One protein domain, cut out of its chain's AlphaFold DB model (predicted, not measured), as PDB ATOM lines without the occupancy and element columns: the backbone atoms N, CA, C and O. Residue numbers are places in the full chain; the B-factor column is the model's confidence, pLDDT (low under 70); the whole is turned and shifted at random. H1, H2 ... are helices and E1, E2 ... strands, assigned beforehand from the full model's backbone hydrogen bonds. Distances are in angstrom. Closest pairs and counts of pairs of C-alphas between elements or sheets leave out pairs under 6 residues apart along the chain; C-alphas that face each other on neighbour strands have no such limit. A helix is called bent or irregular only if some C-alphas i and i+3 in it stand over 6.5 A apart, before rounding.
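This is residues 3 to 53 of the 70 residues of an uncharacterized protein of bacterium (UniProt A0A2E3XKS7). The printed part is an open, elongated loop of chain: at one end the helix H2 with the three-residue strand E1 packed on it, and at the far end the helix H1, held out on two links and touching neither. Residues 15 to 23 and 25 to 33, which take in most of H1, stick out from the rest. The printed part has 51 residues, with one named strand and two named helices in the order E1, H1, H2, and its class is mostly helix. It is loose, with a radius of gyration of the C-alphas of 12.5 A, and it spans 36 by 19 by 19 A.

Begin at Phe 3: residues 3 to 4 pair with residues 7 to 8, antiparallel, and 7 to 8 belong to the strand E1, residues 7 to 9. E1 pairs with no named strand. From Phe 9, look ahead to the helix H2, residues 36 to 48: the closest C-alphas of E1 and H2 are those of Phe 9 and Ser 43, 6.3 A apart. The two have 6 pairs of C-alphas within 8 A, and their centres are 8.1 A apart. Between them in the chain comes the helix H1, residues 21 to 30. H1 is apart from E1, with no C-alpha of the one within 8 A of the other. H1 is apart from H2 by the same test. In the backbones of H1 and H2, every O i to N i+4 pair is within hydrogen-bond range.

Find C-alpha 7 at (-33.490, -46.025, 27.248); from there E1 runs 6.7 A to C-alpha 9. Go on to Lys 21, whose C-alpha is at (-35.239, -22.926, 17.299); here H1 begins, and it reaches Tyr 30 after 14.6 A from first to last C-alpha. H2 begins at Thr 36 and runs 18.2 A to Gln 48, whose C-alpha is at (-34.007, -57.231, 20.216). With 13 residues it is the longest helix, and neither H1 nor H2 is bent.

The two C-alphas farthest apart are those of Glu 22 and Glu 49, 36.4 A, while those of Phe 3 and Pro 53, the first and last printed, are 10.0 A apart. Without the stretches that stand free, the body has 33 residues, spans 30 by 17 by 15 A and has a radius of gyration of 9.6 A. The link from E1 to H1 is long, with 11 residues between them; the link from H1 to H2 is tight, with 5. The printed part has no cut. In the B-factor column you will find a mean pLDDT of 91.0 for the printed part, and no printed residue is under 70.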
ATOM      1  N   PHE A   3     -38.172 -41.882  25.855       93.62
ATOM      2  CA  PHE A   3     -37.520 -42.852  26.726       93.62
ATOM      3  C   PHE A   3     -38.450 -44.026  27.023       93.62
ATOM      4  O   PHE A   3     -39.531 -43.830  27.570       93.62
ATOM      5  N   ILE A   4     -38.003 -45.245  26.718       94.50
ATOM      6  CA  ILE A   4     -38.640 -46.480  27.196       94.50
ATOM      7  C   ILE A   4     -37.810 -46.991  28.366       94.50
ATOM      8  O   ILE A   4     -36.656 -47.371  28.183       94.50
ATOM      9  N   ASN A   5     -38.361 -46.958  29.584       92.12
ATOM     10  CA  ASN A   5     -37.660 -47.383  30.807       92.12
ATOM     11  C   ASN A   5     -36.256 -46.757  30.969       92.12
ATOM     12  O   ASN A   5     -35.312 -47.408  31.414       92.12
ATOM     13  N   GLY A   6     -36.109 -45.486  30.582       93.25
ATOM     14  CA  GLY A   6     -34.839 -44.752  30.637       93.25
ATOM     15  C   GLY A   6     -33.896 -44.979  29.450       93.25
ATOM     16  O   GLY A   6     -32.856 -44.326  29.387       93.25
ATOM     17  N   ILE A   7     -34.247 -45.841  28.492       95.50
ATOM     18  CA  ILE A   7     -33.490 -46.025  27.248       95.50
ATOM     19  C   ILE A   7     -33.929 -44.967  26.228       95.50
ATOM     20  O   ILE A   7     -35.108 -44.946  25.862       95.50
ATOM     21  N   PRO A   8     -33.017 -44.084  25.775       95.31
ATOM     22  CA  PRO A   8     -33.356 -43.023  24.842       95.31
ATOM     23  C   PRO A   8     -33.610 -43.589  23.446       95.31
ATOM     24  O   PRO A   8     -32.874 -44.451  22.962       95.31
ATOM     25  N   PHE A   9     -34.611 -43.045  22.768       91.94
ATOM     26  CA  PHE A   9     -34.820 -43.258  21.343       91.94
ATOM     27  C   PHE A   9     -35.499 -42.038  20.720       91.94
ATOM     28  O   PHE A   9     -36.131 -41.215  21.389       91.94
ATOM     29  N   THR A  10     -35.355 -41.913  19.408       88.00
ATOM     30  CA  THR A  10     -36.025 -40.886  18.617       88.00
ATOM     31  C   THR A  10     -36.210 -41.398  17.199       88.00
ATOM     32  O   THR A  10     -35.443 -42.240  16.736       88.00
ATOM     33  N   TYR A  11     -37.233 -40.888  16.534       84.00
ATOM     34  CA  TYR A  11     -37.544 -41.156  15.131       84.00
ATOM     35  C   TYR A  11     -38.088 -39.913  14.412       84.00
ATOM     36  O   TYR A  11     -38.196 -39.927  13.193       84.00
ATOM     37  N   ASP A  12     -38.391 -38.857  15.170       84.50
ATOM     38  CA  ASP A  12     -38.788 -37.552  14.662       84.50
ATOM     39  C   ASP A  12     -37.562 -36.763  14.205       84.50
ATOM     40  O   ASP A  12     -36.512 -36.774  14.870       84.50
ATOM     41  N   GLU A  13     -37.717 -36.029  13.109       82.94
ATOM     42  CA  GLU A  13     -36.766 -34.997  12.720       82.94
ATOM     43  C   GLU A  13     -36.941 -33.754  13.607       82.94
ATOM     44  O   GLU A  13     -37.967 -33.545  14.260       82.94
ATOM     45  N   LEU A  14     -35.930 -32.879  13.631       79.31
ATOM     46  CA  LEU A  14     -35.988 -31.643  14.427       79.31
ATOM     47  C   LEU A  14     -37.169 -30.738  14.025       79.31
ATOM     48  O   LEU A  14     -37.681 -29.985  14.851       79.31
ATOM     49  N   ASP A  15     -37.602 -30.817  12.769       78.56
ATOM     50  CA  ASP A  15     -38.728 -30.038  12.256       78.56
ATOM     51  C   ASP A  15     -40.088 -30.601  12.721       78.56
ATOM     52  O   ASP A  15     -41.061 -29.849  12.817       78.56
ATOM     53  N   ASP A  16     -40.155 -31.889  13.076       78.69
ATOM     54  CA  ASP A  16     -41.396 -32.579  13.456       78.69
ATOM     55  C   ASP A  16     -41.795 -32.306  14.913       78.69
ATOM     56  O   ASP A  16     -42.974 -32.259  15.260       78.69
ATOM     57  N   ILE A  17     -40.808 -32.061  15.777       73.31
ATOM     58  CA  ILE A  17     -40.999 -31.869  17.223       73.31
ATOM     59  C   ILE A  17     -41.616 -30.510  17.602       73.31
ATOM     60  O   ILE A  17     -41.851 -30.255  18.783       73.31
ATOM     61  N   GLY A  18     -41.896 -29.629  16.633       78.19
ATOM     62  CA  GLY A  18     -42.678 -28.399  16.839       78.19
ATOM     63  C   GLY A  18     -42.080 -27.390  17.830       78.19
ATOM     64  O   GLY A  18     -42.782 -26.480  18.276       78.19
ATOM     65  N   ILE A  19     -40.803 -27.544  18.192       82.56
ATOM     66  CA  ILE A  19     -40.104 -26.652  19.118       82.56
ATOM     67  C   ILE A  19     -39.546 -25.434  18.383       82.56
ATOM     68  O   ILE A  19     -39.106 -25.517  17.235       82.56
ATOM     69  N   LEU A  20     -39.532 -24.286  19.062       86.31
ATOM     70  CA  LEU A  20     -38.858 -23.106  18.533       86.31
ATOM     71  C   LEU A  20     -37.350 -23.359  18.475       86.31
ATOM     72  O   LEU A  20     -36.778 -24.062  19.310       86.31
ATOM     73  N   LYS A  21     -36.683 -22.755  17.493       83.62
ATOM     74  CA  LYS A  21     -35.239 -22.926  17.299       83.62
ATOM     75  C   LYS A  21     -34.441 -22.465  18.520       83.62
ATOM     76  O   LYS A  21     -33.416 -23.064  18.839       83.62
ATOM     77  N   GLU A  22     -34.896 -21.409  19.187       86.31
ATOM     78  CA  GLU A  22     -34.288 -20.889  20.412       86.31
ATOM     79  C   GLU A  22     -34.379 -21.912  21.554       86.31
ATOM     80  O   GLU A  22     -33.392 -22.148  22.250       86.31
ATOM     81  N   ASP A  23     -35.522 -22.586  21.688       89.62
ATOM     82  CA  ASP A  23     -35.727 -23.631  22.695       89.62
ATOM     83  C   ASP A  23     -34.887 -24.875  22.376       89.62
ATOM     84  O   ASP A  23     -34.259 -25.451  23.265       89.62
ATOM     85  N   ALA A  24     -34.788 -25.245  21.094       86.69
ATOM     86  CA  ALA A  24     -33.935 -26.340  20.634       86.69
ATOM     87  C   ALA A  24     -32.458 -26.119  20.996       86.69
ATOM     88  O   ALA A  24     -31.771 -27.059  21.396       86.69
ATOM     89  N   GLN A  25     -31.968 -24.881  20.880       90.06
ATOM     90  CA  GLN A  25     -30.598 -24.530  21.263       90.06
ATOM     91  C   GLN A  25     -30.369 -24.690  22.765       90.06
ATOM     92  O   GLN A  25     -29.381 -25.303  23.162       90.06
ATOM     93  N   ILE A  26     -31.296 -24.201  23.594       92.94
ATOM     94  CA  ILE A  26     -31.208 -24.340  25.054       92.94
ATOM     95  C   ILE A  26     -31.181 -25.825  25.442       92.94
ATOM     96  O   ILE A  26     -30.313 -26.245  26.204       92.94
ATOM     97  N   ILE A  27     -32.078 -26.636  24.878       91.19
ATOM     98  CA  ILE A  27     -32.105 -28.086  25.117       91.19
ATOM     99  C   ILE A  27     -30.760 -28.710  24.729       91.19
ATOM    100  O   ILE A  27     -30.155 -29.423  25.526       91.19
ATOM    101  N   ALA A  28     -30.249 -28.402  23.537       89.25
ATOM    102  CA  ALA A  28     -28.980 -28.947  23.059       89.25
ATOM    103  C   ALA A  28     -27.773 -28.544  23.926       89.25
ATOM    104  O   ALA A  28     -26.798 -29.296  23.997       89.25
ATOM    105  N   ASP A  29     -27.808 -27.381  24.576       94.88
ATOM    106  CA  ASP A  29     -26.715 -26.909  25.429       94.88
ATOM    107  C   ASP A  29     -26.703 -27.564  26.816       94.88
ATOM    108  O   ASP A  29     -25.617 -27.786  27.364       94.88
ATOM    109  N   TYR A  30     -27.875 -27.895  27.371       96.00
ATOM    110  CA  TYR A  30     -28.009 -28.338  28.765       96.00
ATOM    111  C   TYR A  30     -28.382 -29.814  28.952       96.00
ATOM    112  O   TYR A  30     -28.124 -30.356  30.028       96.00
ATOM    113  N   GLU A  31     -28.951 -30.472  27.944       93.12
ATOM    114  CA  GLU A  31     -29.355 -31.876  28.038       93.12
ATOM    115  C   GLU A  31     -28.250 -32.852  27.615       93.12
ATOM    116  O   GLU A  31     -27.205 -32.491  27.059       93.12
ATOM    117  N   THR A  32     -28.491 -34.137  27.885       93.56
ATOM    118  CA  THR A  32     -27.579 -35.211  27.475       93.56
ATOM    119  C   THR A  32     -27.474 -35.273  25.952       93.56
ATOM    120  O   THR A  32     -28.472 -35.353  25.237       93.56
ATOM    121  N   LYS A  33     -26.234 -35.279  25.459       92.69
ATOM    122  CA  LYS A  33     -25.914 -35.411  24.036       92.69
ATOM    123  C   LYS A  33     -25.679 -36.875  23.713       92.69
ATOM    124  O   LYS A  33     -24.863 -37.515  24.369       92.69
ATOM    125  N   TYR A  34     -26.344 -37.357  22.674       92.69
ATOM    126  CA  TYR A  34     -26.136 -38.691  22.131       92.69
ATOM    127  C   TYR A  34     -25.549 -38.576  20.736       92.69
ATOM    128  O   TYR A  34     -25.969 -37.728  19.943       92.69
ATOM    129  N   ASN A  35     -24.581 -39.426  20.429       94.38
ATOM    130  CA  ASN A  35     -24.131 -39.589  19.057       94.38
ATOM    131  C   ASN A  35     -25.004 -40.621  18.316       94.38
ATOM    132  O   ASN A  35     -25.783 -41.366  18.911       94.38
ATOM    133  N   THR A  36     -24.879 -40.655  16.989       92.50
ATOM    134  CA  THR A  36     -25.690 -41.539  16.140       92.50
ATOM    135  C   THR A  36     -25.459 -43.022  16.431       92.50
ATOM    136  O   THR A  36     -26.410 -43.794  16.383       92.50
ATOM    137  N   GLU A  37     -24.229 -43.431  16.747       96.75
ATOM    138  CA  GLU A  37     -23.911 -44.830  17.059       96.75
ATOM    139  C   GLU A  37     -24.566 -45.272  18.375       96.75
ATOM    140  O   GLU A  37     -25.129 -46.361  18.446       96.75
ATOM    141  N   GLU A  38     -24.569 -44.412  19.396       96.56
ATOM    142  CA  GLU A  38     -25.267 -44.661  20.662       96.56
ATOM    143  C   GLU A  38     -26.769 -44.848  20.442       96.56
ATOM    144  O   GLU A  38     -27.327 -45.862  20.862       96.56
ATOM    145  N   LEU A  39     -27.417 -43.915  19.737       95.31
ATOM    146  CA  LEU A  39     -28.851 -44.007  19.438       95.31
ATOM    147  C   LEU A  39     -29.187 -45.241  18.593       95.31
ATOM    148  O   LEU A  39     -30.191 -45.903  18.852       95.31
ATOM    149  N   TYR A  40     -28.333 -45.584  17.625       95.31
ATOM    150  CA  TYR A  40     -28.486 -46.801  16.832       95.31
ATOM    151  C   TYR A  40     -28.416 -48.054  17.712       95.31
ATOM    152  O   TYR A  40     -29.288 -48.915  17.627       95.31
ATOM    153  N   ASN A  41     -27.435 -48.131  18.614       97.38
ATOM    154  CA  ASN A  41     -27.290 -49.265  19.524       97.38
ATOM    155  C   ASN A  41     -28.485 -49.391  20.483       97.38
ATOM    156  O   ASN A  41     -28.969 -50.503  20.694       97.38
ATOM    157  N   TYR A  42     -29.001 -48.280  21.021       97.31
ATOM    158  CA  TYR A  42     -30.213 -48.295  21.848       97.31
ATOM    159  C   TYR A  42     -31.448 -48.743  21.063       97.31
ATOM    160  O   TYR A  42     -32.205 -49.581  21.551       97.31
ATOM    161  N   SER A  43     -31.630 -48.255  19.833       95.50
ATOM    162  CA  SER A  43     -32.723 -48.700  18.959       95.50
ATOM    163  C   SER A  43     -32.618 -50.198  18.649       95.50
ATOM    164  O   SER A  43     -33.606 -50.920  18.781       95.50
ATOM    165  N   CYS A  44     -31.420 -50.706  18.332       97.00
ATOM    166  CA  CYS A  44     -31.189 -52.140  18.143       97.00
ATOM    167  C   CYS A  44     -31.489 -52.956  19.403       97.00
ATOM    168  O   CYS A  44     -32.078 -54.029  19.294       97.00
ATOM    169  N   TYR A  45     -31.110 -52.463  20.582       97.88
ATOM    170  CA  TYR A  45     -31.419 -53.123  21.846       97.88
ATOM    171  C   TYR A  45     -32.933 -53.203  22.081       97.88
ATOM    172  O   TYR A  45     -33.459 -54.289  22.310       97.88
ATOM    173  N   LEU A  46     -33.655 -52.088  21.918       96.81
ATOM    174  CA  LEU A  46     -35.119 -52.068  22.025       96.81
ATOM    175  C   LEU A  46     -35.782 -53.012  21.013       96.81
ATOM    176  O   LEU A  46     -36.776 -53.653  21.337       96.81
ATOM    177  N   MET A  47     -35.230 -53.132  19.803       96.88
ATOM    178  CA  MET A  47     -35.715 -54.082  18.797       96.88
ATOM    179  C   MET A  47     -35.501 -55.542  19.210       96.88
ATOM    180  O   MET A  47     -36.386 -56.365  18.999       96.88
ATOM    181  N   GLN A  48     -34.339 -55.869  19.781       97.69
ATOM    182  CA  GLN A  48     -34.007 -57.231  20.216       97.69
ATOM    183  C   GLN A  48     -34.874 -57.705  21.382       97.69
ATOM    184  O   GLN A  48     -35.230 -58.879  21.431       97.69
ATOM    185  N   GLU A  49     -35.223 -56.795  22.286       96.94
ATOM    186  CA  GLU A  49     -36.065 -57.087  23.450       96.94
ATOM    187  C   GLU A  49     -37.571 -56.960  23.151       96.94
ATOM    188  O   GLU A  49     -38.381 -57.056  24.064       96.94
ATOM    189  N   GLU A  50     -37.959 -56.719  21.892       96.19
ATOM    190  CA  GLU A  50     -39.353 -56.488  21.476       96.19
ATOM    191  C   GLU A  50     -40.028 -55.284  22.174       96.19
ATOM    192  O   GLU A  50     -41.245 -55.218  22.311       96.19
ATOM    193  N   PHE A  51     -39.231 -54.286  22.577       95.25
ATOM    194  CA  PHE A  51     -39.662 -53.050  23.248       95.25
ATOM    195  C   PHE A  51     -39.543 -51.794  22.372       95.25
ATOM    196  O   PHE A  51     -39.642 -50.672  22.871       95.25
ATOM    197  N   HIS A  52     -39.319 -51.941  21.066       93.56
ATOM    198  CA  HIS A  52     -39.285 -50.796  20.157       93.56
ATOM    199  C   HIS A  52     -40.713 -50.303  19.838       93.56
ATOM    200  O   HIS A  52     -41.439 -50.988  19.111       93.56
ATOM    201  N   PRO A  53     -41.123 -49.103  20.288       88.56
ATOM    202  CA  PRO A  53     -42.532 -48.689  20.288       88.56
ATOM    203  C   PRO A  53     -43.132 -48.428  18.901       88.56
ATOM    204  O   PRO A  53     -44.344 -48.383  18.757       88.56
TER     205      PRO A  53